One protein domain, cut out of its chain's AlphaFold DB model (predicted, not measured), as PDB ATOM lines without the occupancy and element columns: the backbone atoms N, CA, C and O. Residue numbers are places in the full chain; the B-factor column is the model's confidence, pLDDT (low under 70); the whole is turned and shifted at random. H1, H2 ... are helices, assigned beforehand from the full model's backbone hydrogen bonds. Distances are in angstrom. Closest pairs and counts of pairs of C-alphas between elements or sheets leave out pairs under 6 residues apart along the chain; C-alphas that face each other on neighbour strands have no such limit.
ATOM      1  N   LEU A   4      98.563 103.418 149.263       57.19
ATOM      2  CA  LEU A   4      99.690 102.663 148.711       57.19
ATOM      3  C   LEU A   4     100.461 103.431 147.623       57.19
ATOM      4  O   LEU A   4     101.665 103.258 147.496       57.19
ATOM      5  N   LEU A   5      99.781 104.293 146.858       57.03
ATOM      6  CA  LEU A   5     100.430 105.170 145.872       57.03
ATOM      7  C   LEU A   5     101.104 106.370 146.542       57.03
ATOM      8  O   LEU A   5     102.026 106.950 145.974       57.03
ATOM      9  N   ASP A   6     100.656 106.732 147.747       65.00
ATOM     10  CA  ASP A   6     101.179 107.899 148.441       65.00
ATOM     11  C   ASP A   6     102.605 107.713 148.964       65.00
ATOM     12  O   ASP A   6     103.337 108.700 149.010       65.00
ATOM     13  N   ASP A   7     102.991 106.473 149.278       73.81
ATOM     14  CA  ASP A   7     104.322 106.113 149.784       73.81
ATOM     15  C   ASP A   7     105.323 105.762 148.664       73.81
ATOM     16  O   ASP A   7     106.528 105.732 148.904       73.81
ATOM     17  N   MET A   8     104.844 105.475 147.447       80.88
ATOM     18  CA  MET A   8     105.684 105.037 146.319       80.88
ATOM     19  C   MET A   8     106.123 106.168 145.390       80.88
ATOM     20  O   MET A   8     107.052 105.971 144.613       80.88
ATOM     21  N   LEU A   9     105.444 107.312 145.444       85.25
ATOM     22  CA  LEU A   9     105.682 108.440 144.549       85.25
ATOM     23  C   LEU A   9     106.105 109.662 145.356       85.25
ATOM     24  O   LEU A   9     105.473 110.025 146.353       85.25
ATOM     25  N   THR A  10     107.158 110.318 144.894       88.69
ATOM     26  CA  THR A  10     107.581 111.629 145.381       88.69
ATOM     27  C   THR A  10     106.520 112.690 145.076       88.69
ATOM     28  O   THR A  10     105.637 112.500 144.236       88.69
ATOM     29  N   ALA A  11     106.588 113.826 145.774       87.44
ATOM     30  CA  ALA A  11     105.697 114.953 145.499       87.44
ATOM     31  C   ALA A  11     105.830 115.427 144.041       87.44
ATOM     32  O   ALA A  11     104.821 115.629 143.374       87.44
ATOM     33  N   ASP A  12     107.059 115.487 143.527       87.75
ATOM     34  CA  ASP A  12     107.339 115.912 142.155       87.75
ATOM     35  C   ASP A  12     106.752 114.939 141.115       87.75
ATOM     36  O   ASP A  12     106.197 115.371 140.105       87.75
ATOM     37  N   GLU A  13     106.809 113.626 141.370       89.50
ATOM     38  CA  GLU A  13     106.193 112.612 140.500       89.50
ATOM     39  C   GLU A  13     104.663 112.695 140.518       89.50
ATOM     40  O   GLU A  13     104.030 112.567 139.471       89.50
ATOM     41  N   LYS A  14     104.053 112.946 141.683       90.12
ATOM     42  CA  LYS A  14     102.600 113.156 141.784       90.12
ATOM     43  C   LYS A  14     102.173 114.412 141.029       90.12
ATOM     44  O   LYS A  14     101.235 114.346 140.240       90.12
ATOM     45  N   ASP A  15     102.907 115.509 141.187       91.06
ATOM     46  CA  ASP A  15     102.647 116.760 140.472       91.06
ATOM     47  C   ASP A  15     102.840 116.602 138.955       91.06
ATOM     48  O   ASP A  15     102.094 117.175 138.156       91.06
ATOM     49  N   ALA A  16     103.827 115.815 138.516       91.81
ATOM     50  CA  ALA A  16     103.997 115.458 137.110       91.81
ATOM     51  C   ALA A  16     102.805 114.644 136.580       91.81
ATOM     52  O   ALA A  16     102.268 114.964 135.517       91.81
ATOM     53  N   ILE A  17     102.344 113.642 137.333       90.31
ATOM     54  CA  ILE A  17     101.166 112.841 136.979       90.31
ATOM     55  C   ILE A  17      99.919 113.727 136.881       90.31
ATOM     56  O   ILE A  17      99.192 113.638 135.893       90.31
ATOM     57  N   ASP A  18      99.694 114.624 137.840       92.12
ATOM     58  CA  ASP A  18      98.542 115.528 137.834       92.12
ATOM     59  C   ASP A  18      98.579 116.499 136.642       92.12
ATOM     60  O   ASP A  18      97.547 116.736 136.005       92.12
ATOM     61  N   ARG A  19      99.763 117.008 136.264       92.81
ATOM     62  CA  ARG A  19      99.938 117.828 135.049       92.81
ATOM     63  C   ARG A  19      99.596 117.057 133.778       92.81
ATOM     64  O   ARG A  19      98.895 117.591 132.918       92.81
ATOM     65  N   VAL A  20     100.056 115.812 133.665       91.06
ATOM     66  CA  VAL A  20      99.769 114.936 132.518       91.06
ATOM     67  C   VAL A  20      98.277 114.600 132.448       91.06
ATOM     68  O   VAL A  20      97.670 114.753 131.390       91.06
ATOM     69  N   LEU A  21      97.659 114.211 133.569       87.06
ATOM     70  CA  LEU A  21      96.230 113.875 133.645       87.06
ATOM     71  C   LEU A  21      95.320 115.090 133.404       87.06
ATOM     72  O   LEU A  21      94.225 114.941 132.859       87.06
ATOM     73  N   GLY A  22      95.759 116.289 133.792       84.56
ATOM     74  CA  GLY A  22      95.066 117.549 133.515       84.56
ATOM     75  C   GLY A  22      95.272 118.084 132.091       84.56
ATOM     76  O   GLY A  22      94.559 119.000 131.665       84.56
ATOM     77  N   GLY A  23      96.230 117.527 131.345       77.69
ATOM     78  CA  GLY A  23      96.550 117.915 129.978       77.69
ATOM     79  C   GLY A  23      95.392 117.644 129.015       77.69
ATOM     80  O   GLY A  23      94.844 116.549 128.949       77.69
ATOM     81  N   ARG A  24      95.010 118.648 128.216       76.81
ATOM     82  CA  ARG A  24      93.912 118.513 127.234       76.81
ATOM     83  C   ARG A  24      94.345 117.916 125.898       76.81
ATOM     84  O   ARG A  24      93.488 117.590 125.079       76.81
ATOM     85  N   ASN A  25      95.649 117.837 125.649       78.50
ATOM     86  CA  ASN A  25      96.196 117.388 124.380       78.50
ATOM     87  C   ASN A  25      96.926 116.051 124.577       78.50
ATOM     88  O   ASN A  25      97.939 116.036 125.268       78.50
ATOM     89  N   PRO A  26      96.448 114.948 123.974       79.12
ATOM     90  CA  PRO A  26      97.029 113.622 124.173       79.12
ATOM     91  C   PRO A  26      98.292 113.374 123.330       79.12
ATOM     92  O   PRO A  26      98.740 112.234 123.229       79.12
ATOM     93  N   ARG A  27      98.841 114.398 122.661       87.19
ATOM     94  CA  ARG A  27     100.028 114.256 121.811       87.19
ATOM     95  C   ARG A  27     101.247 113.922 122.670       87.19
ATOM     96  O   ARG A  27     101.551 114.653 123.609       87.19
ATOM     97  N   PHE A  28     101.919 112.822 122.335       93.62
ATOM     98  CA  PHE A  28     102.961 112.218 123.167       93.62
ATOM     99  C   PHE A  28     104.029 113.216 123.632       93.62
ATOM    100  O   PHE A  28     104.262 113.340 124.826       93.62
ATOM    101  N   ASP A  29     104.614 113.978 122.714       95.19
ATOM    102  CA  ASP A  29     105.667 114.956 122.998       95.19
ATOM    103  C   ASP A  29     105.242 116.053 123.989       95.19
ATOM    104  O   ASP A  29     106.015 116.432 124.864       95.19
ATOM    105  N   LEU A  30     103.985 116.500 123.927       92.50
ATOM    106  CA  LEU A  30     103.442 117.468 124.886       92.50
ATOM    107  C   LEU A  30     103.221 116.844 126.269       92.50
ATOM    108  O   LEU A  30     103.393 117.513 127.283       92.50
ATOM    109  N   LEU A  31     102.842 115.565 126.326       92.69
ATOM    110  CA  LEU A  31     102.718 114.850 127.597       92.69
ATOM    111  C   LEU A  31     104.091 114.625 128.245       92.69
ATOM    112  O   LEU A  31     104.194 114.724 129.464       92.69
ATOM    113  N   VAL A  32     105.135 114.387 127.446       95.69
ATOM    114  CA  VAL A  32     106.529 114.303 127.918       95.69
ATOM    115  C   VAL A  32     107.015 115.646 128.471       95.69
ATOM    116  O   VAL A  32     107.612 115.695 129.543       95.69
ATOM    117  N   GLU A  33     106.700 116.754 127.795       94.19
ATOM    118  CA  GLU A  33     107.007 118.097 128.301       94.19
ATOM    119  C   GLU A  33     106.299 118.373 129.641       94.19
ATOM    120  O   GLU A  33     106.905 118.884 130.586       94.19
ATOM    121  N   LEU A  34     105.023 117.988 129.756       93.38
ATOM    122  CA  LEU A  34     104.247 118.151 130.987       93.38
ATOM    123  C   LEU A  34     104.740 117.260 132.129       93.38
ATOM    124  O   LEU A  34     104.682 117.691 133.282       93.38
ATOM    125  N   SER A  35     105.214 116.049 131.833       93.44
ATOM    126  CA  SER A  35     105.771 115.154 132.849       93.44
ATOM    127  C   SER A  35     107.162 115.589 133.309       93.44
ATOM    128  O   SER A  35     107.550 115.284 134.432       93.44
ATOM    129  N   GLY A  36     107.889 116.345 132.480       94.44
ATOM    130  CA  GLY A  36     109.266 116.759 132.754       94.44
ATOM    131  C   GLY A  36     110.298 115.656 132.511       94.44
ATOM    132  O   GLY A  36     111.429 115.791 132.974       94.44
ATOM    133  N   LEU A  37     109.922 114.586 131.804       95.31
ATOM    134  CA  LEU A  37     110.854 113.542 131.379       95.31
ATOM    135  C   LEU A  37     111.818 114.091 130.317       95.31
ATOM    136  O   LEU A  37     111.413 114.860 129.446       95.31
ATOM    137  N   ASP A  38     113.080 113.672 130.369       96.81
ATOM    138  CA  ASP A  38     114.127 114.009 129.404       96.81
ATOM    139  C   ASP A  38     113.999 113.114 128.154       96.81
ATOM    140  O   ASP A  38     114.317 111.917 128.213       96.81
ATOM    141  N   PRO A  39     113.606 113.668 126.987       97.56
ATOM    142  CA  PRO A  39     113.473 112.912 125.742       97.56
ATOM    143  C   PRO A  39     114.740 112.156 125.335       97.56
ATOM    144  O   PRO A  39     114.659 111.119 124.680       97.56
ATOM    145  N   SER A  40     115.913 112.661 125.726       97.44
ATOM    146  CA  SER A  40     117.213 112.118 125.330       97.44
ATOM    147  C   SER A  40     117.702 110.958 126.204       97.44
ATOM    148  O   SER A  40     118.779 110.416 125.939       97.44
ATOM    149  N   LYS A  41     116.966 110.593 127.265       96.50
ATOM    150  CA  LYS A  41     117.409 109.579 128.240       96.50
ATOM    151  C   LYS A  41     116.298 108.682 128.762       96.50
ATOM    152  O   LYS A  41     116.523 107.481 128.896       96.50
ATOM    153  N   ASP A  42     115.128 109.244 129.044       96.88
ATOM    154  CA  ASP A  42     114.128 108.580 129.888       96.88
ATOM    155  C   ASP A  42     113.284 107.541 129.138       96.88
ATOM    156  O   ASP A  42     112.529 106.797 129.755       96.88
ATOM    157  N   PHE A  43     113.431 107.455 127.811       97.75
ATOM    158  CA  PHE A  43     112.699 106.515 126.955       97.75
ATOM    159  C   PHE A  43     113.540 105.346 126.450       97.75
ATOM    160  O   PHE A  43     113.039 104.559 125.644       97.75
ATOM    161  N   ARG A  44     114.795 105.222 126.893       97.81
ATOM    162  CA  ARG A  44     115.677 104.096 126.554       97.81
ATOM    163  C   ARG A  44     115.269 102.841 127.323       97.81
ATOM    164  O   ARG A  44     114.664 102.942 128.390       97.81
ATOM    165  N   ASP A  45     115.610 101.671 126.787       97.56
ATOM    166  CA  ASP A  45     115.389 100.363 127.429       97.56
ATOM    167  C   ASP A  45     113.925 100.118 127.877       97.56
ATOM    168  O   ASP A  45     113.654  99.338 128.791       97.56
ATOM    169  N   SER A  46     112.966 100.813 127.256       95.38
ATOM    170  CA  SER A  46     111.579 100.902 127.722       95.38
ATOM    171  C   SER A  46     110.622 100.079 126.858       95.38
ATOM    172  O   SER A  46     110.785  99.984 125.641       95.38
ATOM    173  N   ASP A  47     109.575  99.521 127.468       94.75
ATOM    174  CA  ASP A  47     108.439  98.955 126.732       94.75
ATOM    175  C   ASP A  47     107.453 100.076 126.389       94.75
ATOM    176  O   ASP A  47     106.748 100.591 127.256       94.75
ATOM    177  N   LEU A  48     107.437 100.471 125.118       94.44
ATOM    178  CA  LEU A  48     106.643 101.581 124.595       94.44
ATOM    179  C   LEU A  48     105.581 101.098 123.604       94.44
ATOM    180  O   LEU A  48     105.017 101.903 122.862       94.44
ATOM    181  N   ARG A  49     105.300  99.792 123.566       87.12
ATOM    182  CA  ARG A  49     104.357  99.214 122.606       87.12
ATOM    183  C   ARG A  49     102.974  99.856 122.726       87.12
ATOM    184  O   ARG A  49     102.517 100.200 123.813       87.12
ATOM    185  N   TYR A  50     102.276  99.939 121.593       78.56
ATOM    186  CA  TYR A  50     100.904 100.466 121.478       78.56
ATOM    187  C   TYR A  50     100.730 101.967 121.759       78.56
ATOM    188  O   TYR A  50      99.595 102.440 121.866       78.56
ATOM    189  N   LEU A  51     101.816 102.738 121.847       85.50
ATOM    190  CA  LEU A  51     101.721 104.187 121.989       85.50
ATOM    191  C   LEU A  51     101.297 104.878 120.689       85.50
ATOM    192  O   LEU A  51     101.536 104.406 119.574       85.50
ATOM    193  N   ASN A  52     100.662 106.040 120.855       83.12
ATOM    194  CA  ASN A  52     100.249 106.897 119.757       83.12
ATOM    195  C   ASN A  52     101.213 108.071 119.576       83.12
ATOM    196  O   ASN A  52     101.184 109.025 120.352       83.12
ATOM    197  N   PHE A  53     102.006 108.026 118.508       93.00
ATOM    198  CA  PHE A  53     102.922 109.100 118.126       93.00
ATOM    199  C   PHE A  53     102.374 110.013 117.027       93.00
ATOM    200  O   PHE A  53     103.091 110.887 116.550       93.00
ATOM    201  N   CYS A  54     101.111 109.860 116.615       85.88
ATOM    202  CA  CYS A  54     100.539 110.654 115.530       85.88
ATOM    203  C   CYS A  54     100.667 112.161 115.804       85.88
ATOM    204  O   CYS A  54     100.121 112.688 116.774       85.88
ATOM    205  N   GLY A  55     101.360 112.862 114.905       84.56
ATOM    206  CA  GLY A  55     101.593 114.302 114.989       84.56
ATOM    207  C   GLY A  55     102.624 114.744 116.033       84.56
ATOM    208  O   GLY A  55     102.821 115.952 116.171       84.56
ATOM    209  N   ALA A  56     103.250 113.821 116.772       95.00
ATOM    210  CA  ALA A  56     104.269 114.141 117.769       95.00
ATOM    211  C   ALA A  56     105.583 114.585 117.109       95.00
ATOM    212  O   ALA A  56     105.935 114.129 116.015       95.00
ATOM    213  N   ASP A  57     106.314 115.473 117.780       97.19
ATOM    214  CA  ASP A  57     107.680 115.829 117.416       97.19
ATOM    215  C   ASP A  57     108.673 114.950 118.187       97.19
ATOM    216  O   ASP A  57     108.889 115.155 119.376       97.19
ATOM    217  N   LEU A  58     109.240 113.938 117.524       98.12
ATOM    218  CA  LEU A  58     110.153 112.970 118.142       98.12
ATOM    219  C   LEU A  58     111.632 113.303 117.891       98.12
ATOM    220  O   LEU A  58     112.515 112.483 118.155       98.12
ATOM    221  N   ARG A  59     111.937 114.487 117.358       98.19
ATOM    222  CA  ARG A  59     113.321 114.921 117.120       98.19
ATOM    223  C   ARG A  59     114.048 115.101 118.454       98.19
ATOM    224  O   ARG A  59     113.503 115.682 119.388       98.19
ATOM    225  N   GLY A  60     115.268 114.581 118.547       97.44
ATOM    226  CA  GLY A  60     116.083 114.581 119.766       97.44
ATOM    227  C   GLY A  60     115.729 113.505 120.800       97.44
ATOM    228  O   GLY A  60     116.394 113.444 121.836       97.44
ATOM    229  N   TYR A  61     114.727 112.656 120.540       98.50
ATOM    230  CA  TYR A  61     114.411 111.532 121.422       98.50
ATOM    231  C   TYR A  61     115.430 110.397 121.286       98.50
ATOM    232  O   TYR A  61     115.876 110.075 120.182       98.50
ATOM    233  N   ASP A  62     115.748 109.752 122.408       98.56
ATOM    234  CA  ASP A  62     116.577 108.550 122.467       98.56
ATOM    235  C   ASP A  62     115.727 107.335 122.868       98.56
ATOM    236  O   ASP A  62     115.407 107.143 124.042       98.56
ATOM    237  N   PHE A  63     115.350 106.520 121.879       98.44
ATOM    238  CA  PHE A  63     114.594 105.274 122.062       98.44
ATOM    239  C   PHE A  63     115.489 104.031 121.994       98.44
ATOM    240  O   PHE A  63     115.018 102.941 121.655       98.44
ATOM    241  N   SER A  64     116.793 104.178 122.243       98.38
ATOM    242  CA  SER A  64     117.730 103.062 122.116       98.38
ATOM    243  C   SER A  64     117.328 101.891 123.022       98.38
ATOM    244  O   SER A  64     116.957 102.087 124.179       98.38
ATOM    245  N   HIS A  65     117.380 100.677 122.470       98.12
ATOM    246  CA  HIS A  65     116.984  99.409 123.105       98.12
ATOM    247  C   HIS A  65     115.514  99.288 123.542       98.12
ATOM    248  O   HIS A  65     115.149  98.319 124.208       98.12
ATOM    249  N   SER A  66     114.654 100.220 123.137       97.81
ATOM    250  CA  SER A  66     113.234 100.205 123.495       97.81
ATOM    251  C   SER A  66     112.395  99.353 122.544       97.81
ATOM    252  O   SER A  66     112.746  99.137 121.380       97.81
ATOM    253  N   ASP A  67     111.248  98.880 123.031       95.06
ATOM    254  CA  ASP A  67     110.261  98.159 122.228       95.06
ATOM    255  C   ASP A  67     109.161  99.114 121.750       95.06
ATOM    256  O   ASP A  67     108.287  99.515 122.516       95.06
ATOM    257  N   LEU A  68     109.218  99.485 120.472       94.31
ATOM    258  CA  LEU A  68     108.292 100.395 119.792       94.31
ATOM    259  C   LEU A  68     107.320  99.646 118.865       94.31
ATOM    260  O   LEU A  68     106.625 100.266 118.054       94.31
ATOM    261  N   ARG A  69     107.252  98.312 118.936       87.62
ATOM    262  CA  ARG A  69     106.329  97.542 118.092       87.62
ATOM    263  C   ARG A  69     104.882  97.939 118.362       87.62
ATOM    264  O   ARG A  69     104.493  98.231 119.493       87.62
ATOM    265  N   HIS A  70     104.071  97.940 117.311       81.56
ATOM    266  CA  HIS A  70     102.657  98.326 117.369       81.56
ATOM    267  C   HIS A  70     102.399  99.787 117.763       81.56
ATOM    268  O   HIS A  70     101.255 100.149 118.035       81.56
ATOM    269  N   CYS A  71     103.427 100.637 117.785       86.25
ATOM    270  CA  CYS A  71     103.210 102.070 117.897       86.25
ATOM    271  C   CYS A  71     102.609 102.612 116.603       86.25
ATOM    272  O   CYS A  71     103.008 102.215 115.504       86.25
ATOM    273  N   ILE A  72     101.672 103.547 116.741       83.56
ATOM    274  CA  ILE A  72     101.032 104.191 115.598       83.56
ATOM    275  C   ILE A  72     101.687 105.535 115.298       83.56
ATOM    276  O   ILE A  72     101.934 106.333 116.204       83.56
ATOM    277  N   ARG A  73     101.929 105.806 114.015       89.00
ATOM    278  CA  ARG A  73     102.371 107.116 113.527       89.00
ATOM    279  C   ARG A  73     101.597 107.516 112.275       89.00
ATOM    280  O   ARG A  73     100.892 106.707 111.678       89.00
ATOM    281  N   ASN A  74     101.713 108.783 111.906       81.81
ATOM    282  CA  ASN A  74     101.159 109.335 110.670       81.81
ATOM    283  C   ASN A  74     102.159 110.295 110.009       81.81
ATOM    284  O   ASN A  74     103.195 110.615 110.592       81.81
ATOM    285  N   GLU A  75     101.804 110.831 108.841       85.62
ATOM    286  CA  GLU A  75     102.629 111.773 108.063       85.62
ATOM    287  C   GLU A  75     103.057 113.048 108.818       85.62
ATOM    288  O   GLU A  75     104.040 113.680 108.450       85.62
ATOM    289  N   ASN A  76     102.347 113.420 109.890       85.38
ATOM    290  CA  ASN A  76     102.659 114.596 110.708       85.38
ATOM    291  C   ASN A  76     103.631 114.291 111.859       85.38
ATOM    292  O   ASN A  76     103.996 115.197 112.610       85.38
ATOM    293  N   THR A  77     104.020 113.026 112.035       92.88
ATOM    294  CA  THR A  77     104.980 112.604 113.062       92.88
ATOM    295  C   THR A  77     106.380 112.979 112.602       92.88
ATOM    296  O   THR A  77     106.830 112.521 111.552       92.88
ATOM    297  N   LYS A  78     107.074 113.830 113.361       96.12
ATOM    298  CA  LYS A  78     108.389 114.339 112.958       96.12
ATOM    299  C   LYS A  78     109.484 113.460 113.538       96.12
ATOM    300  O   LYS A  78     109.624 113.369 114.752       96.12
ATOM    301  N   ILE A  79     110.254 112.840 112.657       95.94
ATOM    302  CA  ILE A  79     111.426 112.023 112.971       95.94
ATOM    303  C   ILE A  79     112.527 112.477 112.013       95.94
ATOM    304  O   ILE A  79     112.262 112.652 110.822       95.94
ATOM    305  N   ASP A  80     113.736 112.687 112.521       96.81
ATOM    306  CA  ASP A  80     114.923 112.976 111.713       96.81
ATOM    307  C   ASP A  80     116.152 112.258 112.289       96.81
ATOM    308  O   ASP A  80     116.028 111.432 113.195       96.81
ATOM    309  N   ASP A  81     117.339 112.574 111.771       97.00
ATOM    310  CA  ASP A  81     118.601 111.946 112.175       97.00
ATOM    311  C   ASP A  81     118.963 112.172 113.659       97.00
ATOM    312  O   ASP A  81     119.861 111.515 114.184       97.00
ATOM    313  N   SER A  82     118.284 113.094 114.352       97.62
ATOM    314  CA  SER A  82     118.453 113.302 115.794       97.62
ATOM    315  C   SER A  82     117.627 112.341 116.652       97.62
ATOM    316  O   SER A  82     117.887 112.238 117.852       97.62
ATOM    317  N   THR A  83     116.649 111.636 116.074       98.06
ATOM    318  CA  THR A  83     115.881 110.600 116.773       98.06
ATOM    319  C   THR A  83     116.655 109.285 116.748       98.06
ATOM    320  O   THR A  83     116.884 108.703 115.687       98.06
ATOM    321  N   LYS A  84     117.054 108.786 117.918       98.38
ATOM    322  CA  LYS A  84     117.875 107.575 118.015       98.38
ATOM    323  C   LYS A  84     117.023 106.337 118.241       98.38
ATOM    324  O   LYS A  84     116.142 106.317 119.096       98.38
ATOM    325  N   PHE A  85     117.364 105.286 117.507       97.75
ATOM    326  CA  PHE A  85     116.704 103.984 117.558       97.75
ATOM    327  C   PHE A  85     117.714 102.830 117.667       97.75
ATOM    328  O   PHE A  85     117.448 101.721 117.204       97.75
ATOM    329  N   GLU A  86     118.910 103.083 118.208       97.88
ATOM    330  CA  GLU A  86     119.965 102.070 118.269       97.88
ATOM    331  C   GLU A  86     119.486 100.848 119.063       97.88
ATOM    332  O   GLU A  86     119.095 100.948 120.222       97.88
ATOM    333  N   GLY A  87     119.441  99.682 118.414       97.06
ATOM    334  CA  GLY A  87     118.948  98.450 119.034       97.06
ATOM    335  C   GLY A  87     117.457  98.447 119.405       97.06
ATOM    336  O   GLY A  87     117.033  97.526 120.099       97.06
ATOM    337  N   ALA A  88     116.668  99.434 118.969       97.31
ATOM    338  CA  ALA A  88     115.230  99.474 119.216       97.31
ATOM    339  C   ALA A  88     114.477  98.450 118.347       97.31
ATOM    340  O   ALA A  88     114.821  98.222 117.183       97.31
ATOM    341  N   LEU A  89     113.410  97.862 118.887       92.81
ATOM    342  CA  LEU A  89     112.499  97.003 118.129       92.81
ATOM    343  C   LEU A  89     111.381  97.858 117.537       92.81
ATOM    344  O   LEU A  89     110.515  98.333 118.265       92.81
TER     345      LEU A  89
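This is residues 4 to 89 of the 251 residues of an uncharacterized protein of Rhodobacteraceae bacterium CCMM004 (UniProt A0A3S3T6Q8). Little of this domain is regular structure: residues 40 to 89 wind in stacked turns, a short solenoid with no named strand, and the helical hairpin of H1 and H2 sits at one end, H2 capping the coil and H1 reaching beyond it. The printed part has 86 residues, with two named helices, H1 then H2, holding 20 of them; the class is all helix. It is compact, with a radius of gyration of the C-alphas of 13.7 A and spans of 38 by 27 by 22 A.

Look first at H1, residues 11 to 22, and then H2, residues 28 to 35, a helical hairpin joined by a tight link of 5 residues. H1 touches H2 with residues 16 to 20 alone; the closest C-alphas, of Ala 16 and Ser 35, are 4.6 A apart. They run opposite ways at a steep tilt of 40 degrees. In H1 and H2 every O i to N i+4 pair is within hydrogen-bond range.

Find C-alpha 11 at (105.697, 114.953, 145.499); from there H1 runs 16.2 A to C-alpha 22. H2 runs 10.5 A, ending at C-alpha 35 at (105.771, 115.154, 132.849).

The C-alphas farthest apart, of Leu 4 and Asp 81, are 42.2 A apart. The printed part has no cut, and residues 36 to 89 hold no named element. Look for pLDDT under 70 at residues 4 to 6.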